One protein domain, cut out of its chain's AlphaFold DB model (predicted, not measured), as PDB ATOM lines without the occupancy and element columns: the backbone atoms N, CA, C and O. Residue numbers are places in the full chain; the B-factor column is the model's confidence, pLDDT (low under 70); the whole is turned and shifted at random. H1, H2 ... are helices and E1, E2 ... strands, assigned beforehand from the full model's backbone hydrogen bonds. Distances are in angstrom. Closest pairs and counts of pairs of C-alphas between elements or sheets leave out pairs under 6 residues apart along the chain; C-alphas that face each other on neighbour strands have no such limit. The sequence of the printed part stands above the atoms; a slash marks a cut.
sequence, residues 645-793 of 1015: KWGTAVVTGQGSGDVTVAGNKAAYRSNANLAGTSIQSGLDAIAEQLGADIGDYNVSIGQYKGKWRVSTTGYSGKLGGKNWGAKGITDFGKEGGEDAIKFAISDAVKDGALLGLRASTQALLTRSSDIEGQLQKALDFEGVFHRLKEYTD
ATOM      1  N   LYS A 645     155.214 189.010  15.886       78.06
ATOM      2  CA  LYS A 645     156.073 187.821  15.886       78.06
ATOM      3  C   LYS A 645     155.579 186.810  16.931       78.06
ATOM      4  O   LYS A 645     155.374 187.200  18.084       78.06
ATOM      5  N   TRP A 646     155.384 185.551  16.533       80.81
ATOM      6  CA  TRP A 646     154.858 184.469  17.371       80.81
ATOM      7  C   TRP A 646     155.370 183.079  16.953       80.81
ATOM      8  O   TRP A 646     155.781 182.888  15.802       80.81
ATOM      9  N   GLY A 647     155.317 182.131  17.886       82.12
ATOM     10  CA  GLY A 647     155.483 180.695  17.664       82.12
ATOM     11  C   GLY A 647     154.763 179.912  18.761       82.12
ATOM     12  O   GLY A 647     154.792 180.350  19.907       82.12
ATOM     13  N   THR A 648     154.100 178.820  18.397       81.94
ATOM     14  CA  THR A 648     153.269 177.982  19.270       81.94
ATOM     15  C   THR A 648     153.512 176.519  18.923       81.94
ATOM     16  O   THR A 648     153.579 176.180  17.743       81.94
ATOM     17  N   ALA A 649     153.629 175.684  19.943       81.62
ATOM     18  CA  ALA A 649     153.646 174.238  19.869       81.62
ATOM     19  C   ALA A 649     152.343 173.716  20.476       81.62
ATOM     20  O   ALA A 649     151.970 174.145  21.568       81.62
ATOM     21  N   VAL A 650     151.647 172.837  19.764       81.81
ATOM     22  CA  VAL A 650     150.538 172.047  20.309       81.81
ATOM     23  C   VAL A 650     151.092 170.686  20.678       81.81
ATOM     24  O   VAL A 650     151.833 170.115  19.881       81.81
ATOM     25  N   VAL A 651     150.744 170.212  21.867       82.56
ATOM     26  CA  VAL A 651     151.161 168.925  22.409       82.56
ATOM     27  C   VAL A 651     149.906 168.099  22.661       82.56
ATOM     28  O   VAL A 651     149.017 168.541  23.396       82.56
ATOM     29  N   THR A 652     149.844 166.920  22.044       76.94
ATOM     30  CA  THR A 652     148.737 165.972  22.201       76.94
ATOM     31  C   THR A 652     149.226 164.588  22.614       76.94
ATOM     32  O   THR A 652     150.325 164.179  22.245       76.94
ATOM     33  N   GLY A 653     148.396 163.865  23.370       63.94
ATOM     34  CA  GLY A 653     148.726 162.540  23.920       63.94
ATOM     35  C   GLY A 653     148.588 161.350  22.962       63.94
ATOM     36  O   GLY A 653     148.941 160.235  23.322       63.94
ATOM     37  N   GLN A 654     148.110 161.562  21.734       54.09
ATOM     38  CA  GLN A 654     147.674 160.482  20.842       54.09
ATOM     39  C   GLN A 654     148.687 160.179  19.715       54.09
ATOM     40  O   GLN A 654     148.338 160.180  18.540       54.09
ATOM     41  N   GLY A 655     149.954 159.914  20.069       50.38
ATOM     42  CA  GLY A 655     150.967 159.399  19.132       50.38
ATOM     43  C   GLY A 655     152.397 159.902  19.367       50.38
ATOM     44  O   GLY A 655     152.635 161.085  19.616       50.38
ATOM     45  N   SER A 656     153.370 158.996  19.241       38.34
ATOM     46  CA  SER A 656     154.816 159.250  19.307       38.34
ATOM     47  C   SER A 656     155.273 160.163  18.155       38.34
ATOM     48  O   SER A 656     155.703 159.690  17.102       38.34
ATOM     49  N   GLY A 657     155.126 161.481  18.339       51.09
ATOM     50  CA  GLY A 657     155.571 162.515  17.393       51.09
ATOM     51  C   GLY A 657     154.826 163.863  17.413       51.09
ATOM     52  O   GLY A 657     155.263 164.792  16.733       51.09
ATOM     53  N   ASP A 658     153.742 164.028  18.177       54.44
ATOM     54  CA  ASP A 658     152.792 165.138  17.966       54.44
ATOM     55  C   ASP A 658     153.090 166.446  18.727       54.44
ATOM     56  O   ASP A 658     152.217 167.047  19.358       54.44
ATOM     57  N   VAL A 659     154.316 166.968  18.612       59.97
ATOM     58  CA  VAL A 659     154.547 168.403  18.861       59.97
ATOM     59  C   VAL A 659     154.398 169.150  17.543       59.97
ATOM     60  O   VAL A 659     155.340 169.286  16.760       59.97
ATOM     61  N   THR A 660     153.199 169.666  17.269       72.81
ATOM     62  CA  THR A 660     152.973 170.447  16.045       72.81
ATOM     63  C   THR A 660     153.323 171.914  16.277       72.81
ATOM     64  O   THR A 660     152.724 172.606  17.099       72.81
ATOM     65  N   VAL A 661     154.322 172.421  15.542       78.38
ATOM     66  CA  VAL A 661     154.849 173.781  15.746       78.38
ATOM     67  C   VAL A 661     154.484 174.723  14.604       78.38
ATOM     68  O   VAL A 661     154.986 174.611  13.482       78.38
ATOM     69  N   ALA A 662     153.709 175.758  14.921       76.88
ATOM     70  CA  ALA A 662     153.339 176.836  14.010       76.88
ATOM     71  C   ALA A 662     153.966 178.175  14.436       76.88
ATOM     72  O   ALA A 662     154.195 178.439  15.613       76.88
ATOM     73  N   GLY A 663     154.266 179.069  13.488       81.00
ATOM     74  CA  GLY A 663     154.759 180.407  13.831       81.00
ATOM     75  C   GLY A 663     155.373 181.176  12.671       81.00
ATOM     76  O   GLY A 663     155.699 180.615  11.629       81.00
ATOM     77  N   ASN A 664     155.566 182.482  12.863       75.38
ATOM     78  CA  ASN A 664     156.181 183.370  11.866       75.38
ATOM     79  C   ASN A 664     157.577 183.889  12.269       75.38
ATOM     80  O   ASN A 664     158.163 184.677  11.530       75.38
ATOM     81  N   LYS A 665     158.116 183.470  13.424       74.06
ATOM     82  CA  LYS A 665     159.495 183.754  13.853       74.06
ATOM     83  C   LYS A 665     160.206 182.444  14.195       74.06
ATOM     84  O   LYS A 665     159.790 181.764  15.127       74.06
ATOM     85  N   ALA A 666     161.295 182.130  13.488       63.44
ATOM     86  CA  ALA A 666     162.053 180.884  13.663       63.44
ATOM     87  C   ALA A 666     162.475 180.634  15.124       63.44
ATOM     88  O   ALA A 666     162.202 179.568  15.660       63.44
ATOM     89  N   ALA A 667     163.010 181.653  15.806       64.06
ATOM     90  CA  ALA A 667     163.390 181.549  17.217       64.06
ATOM     91  C   ALA A 667     162.210 181.196  18.144       64.06
ATOM     92  O   ALA A 667     162.361 180.402  19.059       64.06
ATOM     93  N   TYR A 668     161.013 181.747  17.906       72.19
ATOM     94  CA  TYR A 668     159.852 181.446  18.757       72.19
ATOM     95  C   TYR A 668     159.247 180.077  18.451       72.19
ATOM     96  O   TYR A 668     158.678 179.468  19.346       72.19
ATOM     97  N   ARG A 669     159.389 179.579  17.216       71.38
ATOM     98  CA  ARG A 669     159.040 178.196  16.866       71.38
ATOM     99  C   ARG A 669     159.968 177.208  17.568       71.38
ATOM    100  O   ARG A 669     159.481 176.275  18.180       71.38
ATOM    101  N   SER A 670     161.278 177.449  17.524       61.31
ATOM    102  CA  SER A 670     162.266 176.608  18.211       61.31
ATOM    103  C   SER A 670     162.033 176.585  19.726       61.31
ATOM    104  O   SER A 670     161.925 175.506  20.297       61.31
ATOM    105  N   ASN A 671     161.831 177.747  20.351       64.81
ATOM    106  CA  ASN A 671     161.521 177.830  21.781       64.81
ATOM    107  C   ASN A 671     160.212 177.111  22.146       64.81
ATOM    108  O   ASN A 671     160.145 176.456  23.179       64.81
ATOM    109  N   ALA A 672     159.173 177.236  21.312       70.25
ATOM    110  CA  ALA A 672     157.911 176.537  21.531       70.25
ATOM    111  C   ALA A 672     158.065 175.016  21.365       70.25
ATOM    112  O   ALA A 672     157.507 174.278  22.163       70.25
ATOM    113  N   ASN A 673     158.855 174.555  20.385       70.06
ATOM    114  CA  ASN A 673     159.156 173.134  20.193       70.06
ATOM    115  C   ASN A 673     159.831 172.531  21.429       70.06
ATOM    116  O   ASN A 673     159.367 171.528  21.946       70.06
ATOM    117  N   LEU A 674     160.885 173.187  21.929       64.12
ATOM    118  CA  LEU A 674     161.612 172.749  23.124       64.12
ATOM    119  C   LEU A 674     160.698 172.692  24.354       64.12
ATOM    120  O   LEU A 674     160.738 171.723  25.108       64.12
ATOM    121  N   ALA A 675     159.846 173.705  24.530       66.19
ATOM    122  CA  ALA A 675     158.861 173.722  25.605       66.19
ATOM    123  C   ALA A 675     157.810 172.604  25.445       66.19
ATOM    124  O   ALA A 675     157.434 171.987  26.432       66.19
ATOM    125  N   GLY A 676     157.380 172.303  24.214       68.44
ATOM    126  CA  GLY A 676     156.470 171.195  23.915       68.44
ATOM    127  C   GLY A 676     157.071 169.824  24.237       68.44
ATOM    128  O   GLY A 676     156.437 169.034  24.927       68.44
ATOM    129  N   THR A 677     158.318 169.577  23.828       68.00
ATOM    130  CA  THR A 677     159.056 168.347  24.173       68.00
ATOM    131  C   THR A 677     159.262 168.216  25.683       68.00
ATOM    132  O   THR A 677     159.089 167.138  26.232       68.00
ATOM    133  N   SER A 678     159.545 169.324  26.375       67.31
ATOM    134  CA  SER A 678     159.688 169.341  27.840       67.31
ATOM    135  C   SER A 678     158.389 168.943  28.557       67.31
ATOM    136  O   SER A 678     158.432 168.252  29.567       67.31
ATOM    137  N   ILE A 679     157.224 169.334  28.026       70.56
ATOM    138  CA  ILE A 679     155.919 168.915  28.566       70.56
ATOM    139  C   ILE A 679     155.711 167.407  28.379       70.56
ATOM    140  O   ILE A 679     155.285 166.750  29.322       70.56
ATOM    141  N   GLN A 680     156.041 166.857  27.204       70.00
ATOM    142  CA  GLN A 680     155.929 165.414  26.940       70.00
ATOM    143  C   GLN A 680     156.815 164.606  27.887       70.00
ATOM    144  O   GLN A 680     156.299 163.781  28.630       70.00
ATOM    145  N   SER A 681     158.108 164.937  27.963       65.88
ATOM    146  CA  SER A 681     159.043 164.270  28.876       65.88
ATOM    147  C   SER A 681     158.636 164.413  30.346       65.88
ATOM    148  O   SER A 681     158.862 163.506  31.143       65.88
ATOM    149  N   GLY A 682     158.019 165.543  30.717       67.81
ATOM    150  CA  GLY A 682     157.469 165.752  32.057       67.81
ATOM    151  C   GLY A 682     156.314 164.822  32.361       67.81
ATOM    152  O   GLY A 682     156.292 164.202  33.418       67.81
ATOM    153  N   LEU A 683     155.385 164.674  31.424       72.38
ATOM    154  CA  LEU A 683     154.260 163.759  31.570       72.38
ATOM    155  C   LEU A 683     154.713 162.294  31.573       72.38
ATOM    156  O   LEU A 683     154.230 161.542  32.413       72.38
ATOM    157  N   ASP A 684     155.679 161.917  30.731       68.31
ATOM    158  CA  ASP A 684     156.302 160.585  30.730       68.31
ATOM    159  C   ASP A 684     156.927 160.245  32.087       68.31
ATOM    160  O   ASP A 684     156.649 159.189  32.654       68.31
ATOM    161  N   ALA A 685     157.715 161.160  32.659       67.25
ATOM    162  CA  ALA A 685     158.358 160.943  33.953       67.25
ATOM    163  C   ALA A 685     157.338 160.797  35.098       67.25
ATOM    164  O   ALA A 685     157.500 159.946  35.975       67.25
ATOM    165  N   ILE A 686     156.271 161.603  35.089       70.94
ATOM    166  CA  ILE A 686     155.184 161.507  36.075       70.94
ATOM    167  C   ILE A 686     154.435 160.181  35.921       70.94
ATOM    168  O   ILE A 686     154.133 159.520  36.918       70.94
ATOM    169  N   ALA A 687     154.134 159.798  34.680       72.31
ATOM    170  CA  ALA A 687     153.440 158.563  34.361       72.31
ATOM    171  C   ALA A 687     154.242 157.348  34.847       72.31
ATOM    172  O   ALA A 687     153.706 156.503  35.559       72.31
ATOM    173  N   GLU A 688     155.551 157.317  34.593       67.44
ATOM    174  CA  GLU A 688     156.440 156.250  35.062       67.44
ATOM    175  C   GLU A 688     156.516 156.160  36.589       67.44
ATOM    176  O   GLU A 688     156.407 155.067  37.150       67.44
ATOM    177  N   GLN A 689     156.649 157.295  37.283       67.94
ATOM    178  CA  GLN A 689     156.717 157.314  38.749       67.94
ATOM    179  C   GLN A 689     155.426 156.808  39.400       67.94
ATOM    180  O   GLN A 689     155.470 156.123  40.423       67.94
ATOM    181  N   LEU A 690     154.277 157.130  38.806       70.69
ATOM    182  CA  LEU A 690     152.977 156.720  39.323       70.69
ATOM    183  C   LEU A 690     152.496 155.366  38.778       70.69
ATOM    184  O   LEU A 690     151.483 154.856  39.254       70.69
ATOM    185  N   GLY A 691     153.208 154.768  37.817       68.06
ATOM    186  CA  GLY A 691     152.757 153.567  37.108       68.06
ATOM    187  C   GLY A 691     151.472 153.799  36.306       68.06
ATOM    188  O   GLY A 691     150.600 152.935  36.288       68.06
ATOM    189  N   ALA A 692     151.338 154.985  35.715       75.06
ATOM    190  CA  ALA A 692     150.225 155.397  34.873       75.06
ATOM    191  C   ALA A 692     150.591 155.294  33.388       75.06
ATOM    192  O   ALA A 692     151.757 155.427  33.020       75.06
ATOM    193  N   ASP A 693     149.583 155.128  32.538       76.44
ATOM    194  CA  ASP A 693     149.733 155.238  31.086       76.44
ATOM    195  C   ASP A 693     149.474 156.679  30.632       76.44
ATOM    196  O   ASP A 693     148.728 157.414  31.285       76.44
ATOM    197  N   ILE A 694     150.046 157.095  29.498       80.19
ATOM    198  CA  ILE A 694     149.726 158.406  28.923       80.19
ATOM    199  C   ILE A 694     148.397 158.336  28.175       80.19
ATOM    200  O   ILE A 694     148.219 157.530  27.264       80.19
ATOM    201  N   GLY A 695     147.467 159.197  28.579       76.88
ATOM    202  CA  GLY A 695     146.167 159.372  27.942       76.88
ATOM    203  C   GLY A 695     146.099 160.539  26.976       76.88
ATOM    204  O   GLY A 695     147.087 161.208  26.677       76.88
ATOM    205  N   ASP A 696     144.882 160.814  26.519       80.62
ATOM    206  CA  ASP A 696     144.611 161.956  25.661       80.62
ATOM    207  C   ASP A 696     144.672 163.257  26.470       80.62
ATOM    208  O   ASP A 696     144.040 163.404  27.512       80.62
ATOM    209  N   TYR A 697     145.419 164.228  25.957       84.94
ATOM    210  CA  TYR A 697     145.448 165.602  26.452       84.94
ATOM    211  C   TYR A 697     145.698 166.552  25.287       84.94
ATOM    212  O   TYR A 697     146.162 166.123  24.224       84.94
ATOM    213  N   ASN A 698     145.379 167.836  25.462       85.88
ATOM    214  CA  ASN A 698     145.565 168.812  24.397       85.88
ATOM    215  C   ASN A 698     145.914 170.207  24.922       85.88
ATOM    216  O   ASN A 698     145.052 171.059  25.141       85.88
ATOM    217  N   VAL A 699     147.213 170.473  25.024       88.25
ATOM    218  CA  VAL A 699     147.734 171.746  25.528       88.25
ATOM    219  C   VAL A 699     148.591 172.432  24.472       88.25
ATOM    220  O   VAL A 699     149.207 171.801  23.617       88.25
ATOM    221  N   SER A 700     148.626 173.762  24.471       87.44
ATOM    222  CA  SER A 700     149.504 174.519  23.571       87.44
ATOM    223  C   SER A 700     150.357 175.514  24.324       87.44
ATOM    224  O   SER A 700     149.835 176.291  25.113       87.44
ATOM    225  N   ILE A 701     151.651 175.561  24.025       85.12
ATOM    226  CA  ILE A 701     152.610 176.479  24.643       85.12
ATOM    227  C   ILE A 701     153.357 177.277  23.580       85.12
ATOM    228  O   ILE A 701     153.684 176.781  22.503       85.12
ATOM    229  N   GLY A 702     153.640 178.550  23.841       86.38
ATOM    230  CA  GLY A 702     154.375 179.352  22.874       86.38
ATOM    231  C   GLY A 702     154.667 180.777  23.295       86.38
ATOM    232  O   GLY A 702     154.289 181.237  24.370       86.38
ATOM    233  N   GLN A 703     155.331 181.507  22.399       84.12
ATOM    234  CA  GLN A 703     155.643 182.917  22.581       84.12
ATOM    235  C   GLN A 703     154.844 183.804  21.626       84.12
ATOM    236  O   GLN A 703     154.880 183.630  20.407       84.12
ATOM    237  N   TYR A 704     154.213 184.849  22.163       85.25
ATOM    238  CA  TYR A 704     153.601 185.930  21.386       85.25
ATOM    239  C   TYR A 704     154.159 187.280  21.842       85.25
ATOM    240  O   TYR A 704     154.088 187.630  23.018       85.25
ATOM    241  N   LYS A 705     154.740 188.058  20.915       83.38
ATOM    242  CA  LYS A 705     155.438 189.324  21.238       83.38
ATOM    243  C   LYS A 705     156.506 189.170  22.344       83.38
ATOM    244  O   LYS A 705     156.777 190.112  23.081       83.38
ATOM    245  N   GLY A 706     157.133 187.991  22.417       76.25
ATOM    246  CA  GLY A 706     158.167 187.663  23.403       76.25
ATOM    247  C   GLY A 706     157.647 187.322  24.801       76.25
ATOM    248  O   GLY A 706     158.462 187.228  25.701       76.25
ATOM    249  N   LYS A 707     156.330 187.171  24.994       82.25
ATOM    250  CA  LYS A 707     155.745 186.653  26.237       82.25
ATOM    251  C   LYS A 707     155.337 185.194  26.069       82.25
ATOM    252  O   LYS A 707     154.729 184.874  25.043       82.25
ATOM    253  N   TRP A 708     155.645 184.370  27.060       83.50
ATOM    254  CA  TRP A 708     155.225 182.984  27.202       83.50
ATOM    255  C   TRP A 708     153.753 182.884  27.551       83.50
ATOM    256  O   TRP A 708     153.236 183.632  28.382       83.50
ATOM    257  N   ARG A 709     153.064 181.987  26.855       88.00
ATOM    258  CA  ARG A 709     151.632 181.770  26.996       88.00
ATOM    259  C   ARG A 709     151.315 180.301  26.825       88.00
ATOM    260  O   ARG A 709     151.928 179.641  25.987       88.00
ATOM    261  N   VAL A 710     150.315 179.853  27.568       89.19
ATOM    262  CA  VAL A 710     149.749 178.507  27.468       89.19
ATOM    263  C   VAL A 710     148.281 178.633  27.101       89.19
ATOM    264  O   VAL A 710     147.618 179.561  27.553       89.19
ATOM    265  N   SER A 711     147.791 177.743  26.251       87.88
ATOM    266  CA  SER A 711     146.386 177.586  25.896       87.88
ATOM    267  C   SER A 711     145.936 176.196  26.320       87.88
ATOM    268  O   SER A 711     146.449 175.218  25.777       87.88
ATOM    269  N   THR A 712     144.922 176.133  27.175       84.94
ATOM    270  CA  THR A 712     144.329 174.882  27.678       84.94
ATOM    271  C   THR A 712     143.361 174.209  26.699       84.94
ATOM    272  O   THR A 712     142.623 173.301  27.045       84.94
ATOM    273  N   THR A 713     143.256 174.721  25.468       81.12
ATOM    274  CA  THR A 713     142.313 174.218  24.454       81.12
ATOM    275  C   THR A 713     143.017 173.676  23.211       81.12
ATOM    276  O   THR A 713     142.397 173.608  22.150       81.12
ATOM    277  N   GLY A 714     144.331 173.436  23.266       76.31
ATOM    278  CA  GLY A 714     145.065 172.965  22.087       76.31
ATOM    279  C   GLY A 714     145.156 173.943  20.909       76.31
ATOM    280  O   GLY A 714     145.211 173.534  19.747       76.31
ATOM    281  N   TYR A 715     145.090 175.256  21.151       82.12
ATOM    282  CA  TYR A 715     145.042 176.238  20.071       82.12
ATOM    283  C   TYR A 715     146.380 176.372  19.313       82.12
ATOM    284  O   TYR A 715     147.318 177.021  19.774       82.12
ATOM    285  N   SER A 716     146.416 175.894  18.065       73.94
ATOM    286  CA  SER A 716     147.591 175.923  17.167       73.94
ATOM    287  C   SER A 716     147.944 177.295  16.572       73.94
ATOM    288  O   SER A 716     148.979 177.475  15.923       73.94
ATOM    289  N   GLY A 717     147.078 178.292  16.753       79.00
ATOM    290  CA  GLY A 717     147.247 179.617  16.168       79.00
ATOM    291  C   GLY A 717     148.058 180.588  17.032       79.00
ATOM    292  O   GLY A 717     148.704 180.254  18.023       79.00
ATOM    293  N   LYS A 718     147.971 181.873  16.673       81.38
ATOM    294  CA  LYS A 718     148.551 182.966  17.469       81.38
ATOM    295  C   LYS A 718     147.956 182.960  18.876       81.38
ATOM    296  O   LYS A 718     146.775 183.282  19.022       81.38
ATOM    297  N   LEU A 719     148.785 182.730  19.895       79.56
ATOM    298  CA  LEU A 719     148.430 182.880  21.315       79.56
ATOM    299  C   LEU A 719     148.281 184.366  21.698       79.56
ATOM    300  O   LEU A 719     148.958 184.901  22.568       79.56
ATOM    301  N   GLY A 720     147.419 185.085  20.985       74.44
ATOM    302  CA  GLY A 720     147.097 186.493  21.171       74.44
ATOM    303  C   GLY A 720     145.891 186.898  20.320       74.44
ATOM    304  O   GLY A 720     145.557 186.243  19.335       74.44
ATOM    305  N   GLY A 721     145.221 187.989  20.695       67.56
ATOM    306  CA  GLY A 721     144.039 188.506  19.991       67.56
ATOM    307  C   GLY A 721     142.956 189.017  20.941       67.56
ATOM    308  O   GLY A 721     143.152 189.016  22.151       67.56
ATOM    309  N   LYS A 722     141.821 189.465  20.392       58.66
ATOM    310  CA  LYS A 722     140.564 189.617  21.143       58.66
ATOM    311  C   LYS A 722     140.018 188.190  21.348       58.66
ATOM    312  O   LYS A 722     140.081 187.425  20.392       58.66
ATOM    313  N   ASN A 723     139.552 187.824  22.545       64.75
ATOM    314  CA  ASN A 723     139.056 186.479  22.940       64.75
ATOM    315  C   ASN A 723     140.118 185.540  23.549       64.75
ATOM    316  O   ASN A 723     140.411 184.479  23.005       64.75
ATOM    317  N   TRP A 724     140.687 185.927  24.693       75.38
ATOM    318  CA  TRP A 724     141.606 185.068  25.457       75.38
ATOM    319  C   TRP A 724     140.876 183.947  26.198       75.38
ATOM    320  O   TRP A 724     141.328 182.810  26.151       75.38
ATOM    321  N   GLY A 725     139.721 184.251  26.800       66.25
ATOM    322  CA  GLY A 725     138.927 183.263  27.539       66.25
ATOM    323  C   GLY A 725     138.434 182.106  26.666       66.25
ATOM    324  O   GLY A 725     138.535 180.958  27.068       66.25
ATOM    325  N   ALA A 726     138.009 182.381  25.428       69.00
ATOM    326  CA  ALA A 726     137.557 181.346  24.487       69.00
ATOM    327  C   ALA A 726     138.685 180.444  23.947       69.00
ATOM    328  O   ALA A 726     138.410 179.469  23.260       69.00
ATOM    329  N   LYS A 727     139.948 180.801  24.203       72.38
ATOM    330  CA  LYS A 727     141.144 180.058  23.779       72.38
ATOM    331  C   LYS A 727     141.926 179.492  24.972       72.38
ATOM    332  O   LYS A 727     143.066 179.085  24.792       72.38
ATOM    333  N   GLY A 728     141.377 179.602  26.188       80.69
ATOM    334  CA  GLY A 728     142.040 179.165  27.419       80.69
ATOM    335  C   GLY A 728     143.435 179.762  27.629       80.69
ATOM    336  O   GLY A 728     144.316 179.069  28.120       80.69
ATOM    337  N   ILE A 729     143.686 181.006  27.183       86.25
ATOM    338  CA  ILE A 729     145.049 181.564  27.177       86.25
ATOM    339  C   ILE A 729     145.416 182.154  28.542       86.25
ATOM    340  O   ILE A 729     144.841 183.166  28.949       86.25
ATOM    341  N   THR A 730     146.478 181.622  29.141       86.75
ATOM    342  CA  THR A 730     147.171 182.165  30.320       86.75
ATOM    343  C   THR A 730     148.523 182.763  29.899       86.75
ATOM    344  O   THR A 730     149.224 182.184  29.069       86.75
ATOM    345  N   ASP A 731     148.888 183.948  30.411       85.56
ATOM    346  CA  ASP A 731     150.133 184.669  30.068       85.56
ATOM    347  C   ASP A 731     151.085 184.702  31.266       85.56
ATOM    348  O   ASP A 731     150.709 185.148  32.346       85.56
ATOM    349  N   PHE A 732     152.318 184.255  31.033       82.38
ATOM    350  CA  PHE A 732     153.387 184.097  32.022       82.38
ATOM    351  C   PHE A 732     154.494 185.149  31.853       82.38
ATOM    352  O   PHE A 732     155.538 185.110  32.498       82.38
ATOM    353  N   GLY A 733     154.296 186.141  30.982       81.81
ATOM    354  CA  GLY A 733     155.278 187.198  30.763       81.81
ATOM    355  C   GLY A 733     156.507 186.720  29.986       81.81
ATOM    356  O   GLY A 733     156.478 185.704  29.304       81.81
ATOM    357  N   LYS A 734     157.581 187.516  29.981       75.12
ATOM    358  CA  LYS A 734     158.752 187.257  29.119       75.12
ATOM    359  C   LYS A 734     159.707 186.202  29.677       75.12
ATOM    360  O   LYS A 734     160.281 185.457  28.893       75.12
ATOM    361  N   GLU A 735     159.811 186.132  31.001       70.06
ATOM    362  CA  GLU A 735     160.732 185.240  31.715       70.06
ATOM    363  C   GLU A 735     160.027 184.008  32.314       70.06
ATOM    364  O   GLU A 735     160.693 183.072  32.731       70.06
ATOM    365  N   GLY A 736     158.688 183.947  32.309       69.56
ATOM    366  CA  GLY A 736     157.918 182.833  32.888       69.56
ATOM    367  C   GLY A 736     157.815 181.602  31.984       69.56
ATOM    368  O   GLY A 736     156.744 181.016  31.860       69.56
ATOM    369  N   GLY A 737     158.896 181.242  31.288       69.19
ATOM    370  CA  GLY A 737     158.920 180.052  30.429       69.19
ATOM    371  C   GLY A 737     158.775 178.755  31.228       69.19
ATOM    372  O   GLY A 737     158.041 177.865  30.813       69.19
ATOM    373  N   GLU A 738     159.419 178.684  32.392       65.50
ATOM    374  CA  GLU A 738     159.346 177.532  33.297       65.50
ATOM    375  C   GLU A 738     157.950 177.390  33.923       65.50
ATOM    376  O   GLU A 738     157.339 176.326  33.843       65.50
ATOM    377  N   ASP A 739     157.392 178.486  34.442       72.19
ATOM    378  CA  ASP A 739     156.034 178.507  35.002       72.19
ATOM    379  C   ASP A 739     154.972 178.141  33.954       72.19
ATOM    380  O   ASP A 739     153.984 177.475  34.264       72.19
ATOM    381  N   ALA A 740     155.189 178.531  32.693       76.06
ATOM    382  CA  ALA A 740     154.334 178.137  31.580       76.06
ATOM    383  C   ALA A 740     154.391 176.622  31.315       76.06
ATOM    384  O   ALA A 740     153.355 176.013  31.060       76.06
ATOM    385  N   ILE A 741     155.569 175.996  31.393       73.69
ATOM    386  CA  ILE A 741     155.715 174.541  31.221       73.69
ATOM    387  C   ILE A 741     155.016 173.798  32.367       73.69
ATOM    388  O   ILE A 741     154.201 172.916  32.103       73.69
ATOM    389  N   LYS A 742     155.242 174.203  33.624       73.00
ATOM    390  CA  LYS A 742     154.582 173.604  34.802       73.00
ATOM    391  C   LYS A 742     153.062 173.707  34.723       73.00
ATOM    392  O   LYS A 742     152.349 172.731  34.957       73.00
ATOM    393  N   PHE A 743     152.555 174.875  34.330       81.25
ATOM    394  CA  PHE A 743     151.124 175.070  34.131       81.25
ATOM    395  C   PHE A 743     150.571 174.183  33.011       81.25
ATOM    396  O   PHE A 743     149.501 173.606  33.176       81.25
ATOM    397  N   ALA A 744     151.295 174.040  31.898       81.56
ATOM    398  CA  ALA A 744     150.876 173.186  30.790       81.56
ATOM    399  C   ALA A 744     150.843 171.695  31.167       81.56
ATOM    400  O   ALA A 744     149.923 170.993  30.760       81.56
ATOM    401  N   ILE A 745     151.791 171.223  31.984       80.00
ATOM    402  CA  ILE A 745     151.780 169.862  32.546       80.00
ATOM    403  C   ILE A 745     150.575 169.682  33.481       80.00
ATOM    404  O   ILE A 745     149.845 168.704  33.358       80.00
ATOM    405  N   SER A 746     150.316 170.637  34.385       80.94
ATOM    406  CA  SER A 746     149.151 170.587  35.286       80.94
ATOM    407  C   SER A 746     147.827 170.524  34.521       80.94
ATOM    408  O   SER A 746     146.914 169.801  34.917       80.94
ATOM    409  N   ASP A 747     147.722 171.285  33.436       84.75
ATOM    410  CA  ASP A 747     146.553 171.308  32.565       84.75
ATOM    411  C   ASP A 747     146.376 169.980  31.819       84.75
ATOM    412  O   ASP A 747     145.308 169.382  31.885       84.75
ATOM    413  N   ALA A 748     147.452 169.433  31.247       84.25
ATOM    414  CA  ALA A 748     147.428 168.120  30.609       84.25
ATOM    415  C   ALA A 748     146.997 167.002  31.581       84.25
ATOM    416  O   ALA A 748     146.171 166.158  31.236       84.25
ATOM    417  N   VAL A 749     147.486 167.018  32.826       82.94
ATOM    418  CA  VAL A 749     147.067 166.060  33.867       82.94
ATOM    419  C   VAL A 749     145.575 166.199  34.199       82.94
ATOM    420  O   VAL A 749     144.904 165.189  34.418       82.94
ATOM    421  N   LYS A 750     145.029 167.422  34.203       83.25
ATOM    422  CA  LYS A 750     143.586 167.664  34.392       83.25
ATOM    423  C   LYS A 750     142.749 167.187  33.213       83.25
ATOM    424  O   LYS A 750     141.652 166.680  33.439       83.25
ATOM    425  N   ASP A 751     143.282 167.304  32.004       79.81
ATOM    426  CA  ASP A 751     142.640 166.854  30.769       79.81
ATOM    427  C   ASP A 751     142.641 165.328  30.599       79.81
ATOM    428  O   ASP A 751     141.922 164.815  29.745       79.81
ATOM    429  N   GLY A 752     143.377 164.595  31.441       78.00
ATOM    430  CA  GLY A 752     143.414 163.132  31.415       78.00
ATOM    431  C   GLY A 752     144.698 162.538  30.844       78.00
ATOM    432  O   GLY A 752     144.702 161.364  30.480       78.00
ATOM    433  N   ALA A 753     145.803 163.293  30.831       83.88
ATOM    434  CA  ALA A 753     147.104 162.800  30.374       83.88
ATOM    435  C   ALA A 753     147.625 161.575  31.140       83.88
ATOM    436  O   ALA A 753     148.529 160.924  30.640       83.88
ATOM    437  N   LEU A 754     147.096 161.264  32.329       83.81
ATOM    438  CA  LEU A 754     147.490 160.102  33.129       83.81
ATOM    439  C   LEU A 754     146.303 159.139  33.285       83.81
ATOM    440  O   LEU A 754     145.310 159.462  33.942       83.81
ATOM    441  N   LEU A 755     146.425 157.949  32.701       80.06
ATOM    442  CA  LEU A 755     145.468 156.842  32.740       80.06
ATOM    443  C   LEU A 755     145.957 155.721  33.663       80.06
ATOM    444  O   LEU A 755     147.116 155.669  34.054       80.06
ATOM    445  N   GLY A 756     145.059 154.814  34.051       74.50
ATOM    446  CA  GLY A 756     145.408 153.665  34.903       74.50
ATOM    447  C   GLY A 756     145.603 153.997  36.389       74.50
ATOM    448  O   GLY A 756     145.751 153.093  37.209       74.50
ATOM    449  N   LEU A 757     145.525 155.275  36.767       80.75
ATOM    450  CA  LEU A 757     145.568 155.708  38.160       80.75
ATOM    451  C   LEU A 757     144.304 155.314  38.925       80.75
ATOM    452  O   LEU A 757     143.190 155.307  38.393       80.75
ATOM    453  N   ARG A 758     144.451 155.082  40.235       78.44
ATOM    454  CA  ARG A 758     143.289 154.982  41.122       78.44
ATOM    455  C   ARG A 758     142.501 156.289  41.095       78.44
ATOM    456  O   ARG A 758     143.085 157.371  41.124       78.44
ATOM    457  N   ALA A 759     141.173 156.193  41.166       80.44
ATOM    458  CA  ALA A 759     140.286 157.359  41.160       80.44
ATOM    459  C   ALA A 759     140.638 158.386  42.255       80.44
ATOM    460  O   ALA A 759     140.557 159.590  42.030       80.44
ATOM    461  N   SER A 760     141.077 157.927  43.430       78.19
ATOM    462  CA  SER A 760     141.540 158.793  44.520       78.19
ATOM    463  C   SER A 760     142.865 159.496  44.208       78.19
ATOM    464  O   SER A 760     143.021 160.662  44.554       78.19
ATOM    465  N   THR A 761     143.792 158.816  43.534       80.19
ATOM    466  CA  THR A 761     145.096 159.356  43.117       80.19
ATOM    467  C   THR A 761     144.904 160.394  42.012       80.19
ATOM    468  O   THR A 761     145.431 161.500  42.096       80.19
ATOM    469  N   GLN A 762     144.027 160.108  41.048       81.50
ATOM    470  CA  GLN A 762     143.615 161.063  40.018       81.50
ATOM    471  C   GLN A 762     142.886 162.279  40.618       81.50
ATOM    472  O   GLN A 762     143.178 163.423  40.265       81.50
ATOM    473  N   ALA A 763     141.982 162.069  41.580       81.44
ATOM    474  CA  ALA A 763     141.301 163.157  42.290       81.44
ATOM    475  C   ALA A 763     142.266 164.030  43.110       81.44
ATOM    476  O   ALA A 763     142.001 165.212  43.332       81.44
ATOM    477  N   LEU A 764     143.379 163.456  43.574       79.62
ATOM    478  CA  LEU A 764     144.413 164.167  44.313       79.62
ATOM    479  C   LEU A 764     145.264 165.040  43.374       79.62
ATOM    480  O   LEU A 764     145.429 166.231  43.638       79.62
ATOM    481  N   LEU A 765     145.690 164.495  42.231       79.50
ATOM    482  CA  LEU A 765     146.467 165.217  41.213       79.50
ATOM    483  C   LEU A 765     145.695 166.376  40.568       79.50
ATOM    484  O   LEU A 765     146.268 167.420  40.270       79.50
ATOM    485  N   THR A 766     144.382 166.231  40.394       77.12
ATOM    486  CA  THR A 766     143.540 167.241  39.726       77.12
ATOM    487  C   THR A 766     143.053 168.365  40.650       77.12
ATOM    488  O   THR A 766     142.532 169.378  40.177       77.12
ATOM    489  N   ARG A 767     143.238 168.235  41.973       72.19
ATOM    490  CA  ARG A 767     142.653 169.134  42.988       72.19
ATOM    491  C   ARG A 767     143.350 170.484  43.147       72.19
ATOM    492  O   ARG A 767     142.756 171.400  43.713       72.19
ATOM    493  N   SER A 768     144.605 170.603  42.716       63.38
ATOM    494  CA  SER A 768     145.434 171.803  42.890       63.38
ATOM    495  C   SER A 768     146.182 172.154  41.604       63.38
ATOM    496  O   SER A 768     146.338 171.326  40.713       63.38
ATOM    497  N   SER A 769     146.639 173.401  41.501       59.03
ATOM    498  CA  SER A 769     147.598 173.844  40.479       59.03
ATOM    499  C   SER A 769     149.059 173.579  40.861       59.03
ATOM    500  O   SER A 769     149.927 173.712  40.009       59.03
ATOM    501  N   ASP A 770     149.325 173.234  42.125       67.75
ATOM    502  CA  ASP A 770     150.637 172.790  42.622       67.75
ATOM    503  C   ASP A 770     150.840 171.313  42.268       67.75
ATOM    504  O   ASP A 770     150.413 170.422  43.006       67.75
ATOM    505  N   ILE A 771     151.399 171.065  41.086       67.00
ATOM    506  CA  ILE A 771     151.561 169.715  40.548       67.00
ATOM    507  C   ILE A 771     152.686 168.966  41.270       67.00
ATOM    508  O   ILE A 771     152.520 167.786  41.559       67.00
ATOM    509  N   GLU A 772     153.765 169.647  41.669       60.84
ATOM    510  CA  GLU A 772     154.861 169.072  42.454       60.84
ATOM    511  C   GLU A 772     154.362 168.543  43.805       60.84
ATOM    512  O   GLU A 772     154.594 167.383  44.160       60.84
ATOM    513  N   GLY A 773     153.627 169.373  44.551       70.12
ATOM    514  CA  GLY A 773     153.107 168.998  45.861       70.12
ATOM    515  C   GLY A 773     152.021 167.921  45.797       70.12
ATOM    516  O   GLY A 773     151.924 167.093  46.708       70.12
ATOM    517  N   GLN A 774     151.197 167.900  44.744       70.25
ATOM    518  CA  GLN A 774     150.208 166.832  44.561       70.25
ATOM    519  C   GLN A 774     150.836 165.533  44.069       70.25
ATOM    520  O   GLN A 774     150.395 164.470  44.492       70.25
ATOM    521  N   LEU A 775     151.881 165.596  43.247       69.50
ATOM    522  CA  LEU A 775     152.614 164.415  42.811       69.50
ATOM    523  C   LEU A 775     153.281 163.714  43.991       69.50
ATOM    524  O   LEU A 775     153.106 162.511  44.154       69.50
ATOM    525  N   GLN A 776     153.947 164.461  44.876       69.62
ATOM    526  CA  GLN A 776     154.529 163.874  46.084       69.62
ATOM    527  C   GLN A 776     153.464 163.187  46.948       69.62
ATOM    528  O   GLN A 776     153.632 162.046  47.366       69.62
ATOM    529  N   LYS A 777     152.321 163.846  47.160       72.56
ATOM    530  CA  LYS A 777     151.195 163.263  47.903       72.56
ATOM    531  C   LYS A 777     150.594 162.043  47.203       72.56
ATOM    532  O   LYS A 777     150.165 161.118  47.884       72.56
ATOM    533  N   ALA A 778     150.545 162.038  45.872       71.81
ATOM    534  CA  ALA A 778     150.082 160.906  45.080       71.81
ATOM    535  C   ALA A 778     151.039 159.717  45.216       71.81
ATOM    536  O   ALA A 778     150.573 158.603  45.429       71.81
ATOM    537  N   LEU A 779     152.352 159.960  45.192       74.38
ATOM    538  CA  LEU A 779     153.381 158.945  45.425       74.38
ATOM    539  C   LEU A 779     153.317 158.387  46.848       74.38
ATOM    540  O   LEU A 779     153.328 157.173  47.032       74.38
ATOM    541  N   ASP A 780     153.182 159.253  47.853       70.06
ATOM    542  CA  ASP A 780     153.044 158.830  49.249       70.06
ATOM    543  C   ASP A 780     151.776 157.985  49.447       70.06
ATOM    544  O   ASP A 780     151.800 156.967  50.145       70.06
ATOM    545  N   PHE A 781     150.675 158.391  48.806       78.12
ATOM    546  CA  PHE A 781     149.398 157.689  48.833       78.12
ATOM    547  C   PHE A 781     149.475 156.328  48.125       78.12
ATOM    548  O   PHE A 781     149.096 155.320  48.718       78.12
ATOM    549  N   GLU A 782     150.012 156.263  46.904       69.69
ATOM    550  CA  GLU A 782     150.227 155.011  46.162       69.69
ATOM    551  C   GLU A 782     151.191 154.068  46.893       69.69
ATOM    552  O   GLU A 782     150.944 152.861  46.989       69.69
ATOM    553  N   GLY A 783     152.234 154.622  47.513       71.56
ATOM    554  CA  GLY A 783     153.216 153.881  48.295       71.56
ATOM    555  C   GLY A 783     152.612 153.120  49.478       71.56
ATOM    556  O   GLY A 783     153.131 152.069  49.850       71.56
ATOM    557  N   VAL A 784     151.494 153.581  50.057       76.94
ATOM    558  CA  VAL A 784     150.770 152.819  51.097       76.94
ATOM    559  C   VAL A 784     150.268 151.490  50.544       76.94
ATOM    560  O   VAL A 784     150.420 150.458  51.195       76.94
ATOM    561  N   PHE A 785     149.696 151.499  49.345       77.44
ATOM    562  CA  PHE A 785     149.140 150.294  48.742       77.44
ATOM    563  C   PHE A 785     150.217 149.393  48.151       77.44
ATOM    564  O   PHE A 785     150.054 148.179  48.189       77.44
ATOM    565  N   HIS A 786     151.319 149.965  47.658       68.50
ATOM    566  CA  HIS A 786     152.496 149.185  47.278       68.50
ATOM    567  C   HIS A 786     153.038 148.400  48.476       68.50
ATOM    568  O   HIS A 786     153.156 147.181  48.413       68.50
ATOM    569  N   ARG A 787     153.252 149.078  49.614       67.44
ATOM    570  CA  ARG A 787     153.677 148.426  50.862       67.44
ATOM    571  C   ARG A 787     152.664 147.395  51.348       67.44
ATOM    572  O   ARG A 787     153.052 146.326  51.794       67.44
ATOM    573  N   LEU A 788     151.364 147.682  51.251       66.38
ATOM    574  CA  LEU A 788     150.339 146.694  51.588       66.38
ATOM    575  C   LEU A 788     150.455 145.452  50.693       66.38
ATOM    576  O   LEU A 788     150.410 144.341  51.214       66.38
ATOM    577  N   LYS A 789     150.665 145.638  49.382       65.69
ATOM    578  CA  LYS A 789     150.870 144.542  48.431       65.69
ATOM    579  C   LYS A 789     152.128 143.741  48.760       65.69
ATOM    580  O   LYS A 789     152.054 142.526  48.728       65.69
ATOM    581  N   GLU A 790     153.228 144.369  49.173       69.38
ATOM    582  CA  GLU A 790     154.424 143.646  49.642       69.38
ATOM    583  C   GLU A 790     154.126 142.703  50.819       69.38
ATOM    584  O   GLU A 790     154.722 141.632  50.911       69.38
ATOM    585  N   TYR A 791     153.193 143.064  51.706       60.94
ATOM    586  CA  TYR A 791     152.782 142.194  52.810       60.94
ATOM    587  C   TYR A 791     151.764 141.126  52.394       60.94
ATOM    588  O   TYR A 791     151.827 140.006  52.896       60.94
ATOM    589  N   THR A 792     150.807 141.458  51.524       60.25
ATOM    590  CA  THR A 792     149.719 140.538  51.147       60.25
ATOM    591  C   THR A 792     150.077 139.609  49.987       60.25
ATOM    592  O   THR A 792     149.576 138.492  49.923       60.25
ATOM    593  N   ASP A 793     150.915 140.077  49.068       66.56
ATOM    594  CA  ASP A 793     151.365 139.399  47.851       66.56
ATOM    595  C   ASP A 793     152.808 139.839  47.505       66.56
ATOM    596  O   ASP A 793     153.038 140.627  46.580       66.56
TER     597      ASP A 793
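This is residues 645 to 793 of the 1015 residues of the protein "Phage-related protein" of Sphingobium japonicum (strain DSM 16413 / CCM 7287 / MTCC 6362 / UT26 / NBRC 101211 / UT26S) (UniProt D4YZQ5). A twisted antiparallel sheet of five strands has helices H1 and H2 over one face, two layers, and a helical hairpin, H3 and H4, lies beyond one end of the sheet, with residues 784 to 793 sticking out. The 149 printed residues, mixed in class, run E1 E2 H1 E3 E4 E5 H2 H3 H4, and the sheet's order is E2 E1 E3 E4 E5. The whole is compact, with a radius of gyration of the C-alphas of 16.5 A and spans of 59 by 27 by 25 A.

E1, residues 646 to 652, and E2, residues 659 to 663, form an antiparallel hairpin, with N 650 and O 660 2.9 A apart. H1, residues 666 to 690, is on the sheet at a height over the sheet of 8.4 A; its closest C-alphas to E1 are Arg 669 and Gly 647, 4.4 A. E3, residues 698 to 704, is antiparallel to E1, with N 649 and O 701 2.8 A apart; E2, H1 and E3 make a split strand-helix-strand unit, E1 between its strands, with a left-handed crossover. E3, E4, residues 707 to 711, and E5, residues 729 to 733, make a meander, each strand the antiparallel neighbour of the one before: N 702 and O 709 are 3.0 A apart, N 710 and O 730 3.0 A. H2, residues 737 to 751, is on the same face as H1 and touches its residues 675 to 683 alone, closest at the C-alphas of Ile 679 and Ile 745, 5.8 A, at a steep tilt of 50 degrees. H3, residues 759 to 765, and H4, residues 771 to 792, form a helical hairpin, closest at the C-alphas of Leu 765 and Gln 774, 5.3 A. H4 touches H1 with residues 775 to 782 alone. Every O i to N i+4 pair is within hydrogen-bond range in H1, H2 and H3, and 17 of 18 in H4.

E1 begins at C-alpha 646 (154.858, 184.469, 17.371) and H4 ends at C-alpha 792 (149.719, 140.538, 51.147). H1 is 36.4 A long, H4 31.1 A.

The C-alphas of Lys 645 and Thr 792 are the two farthest apart, 59.3 A. The printed part has no cut, and its long link is E4 to E5. Mean pLDDT of the printed part is 74.1, with 47 residues under 70, among them 653 to 659 and 786 to 793.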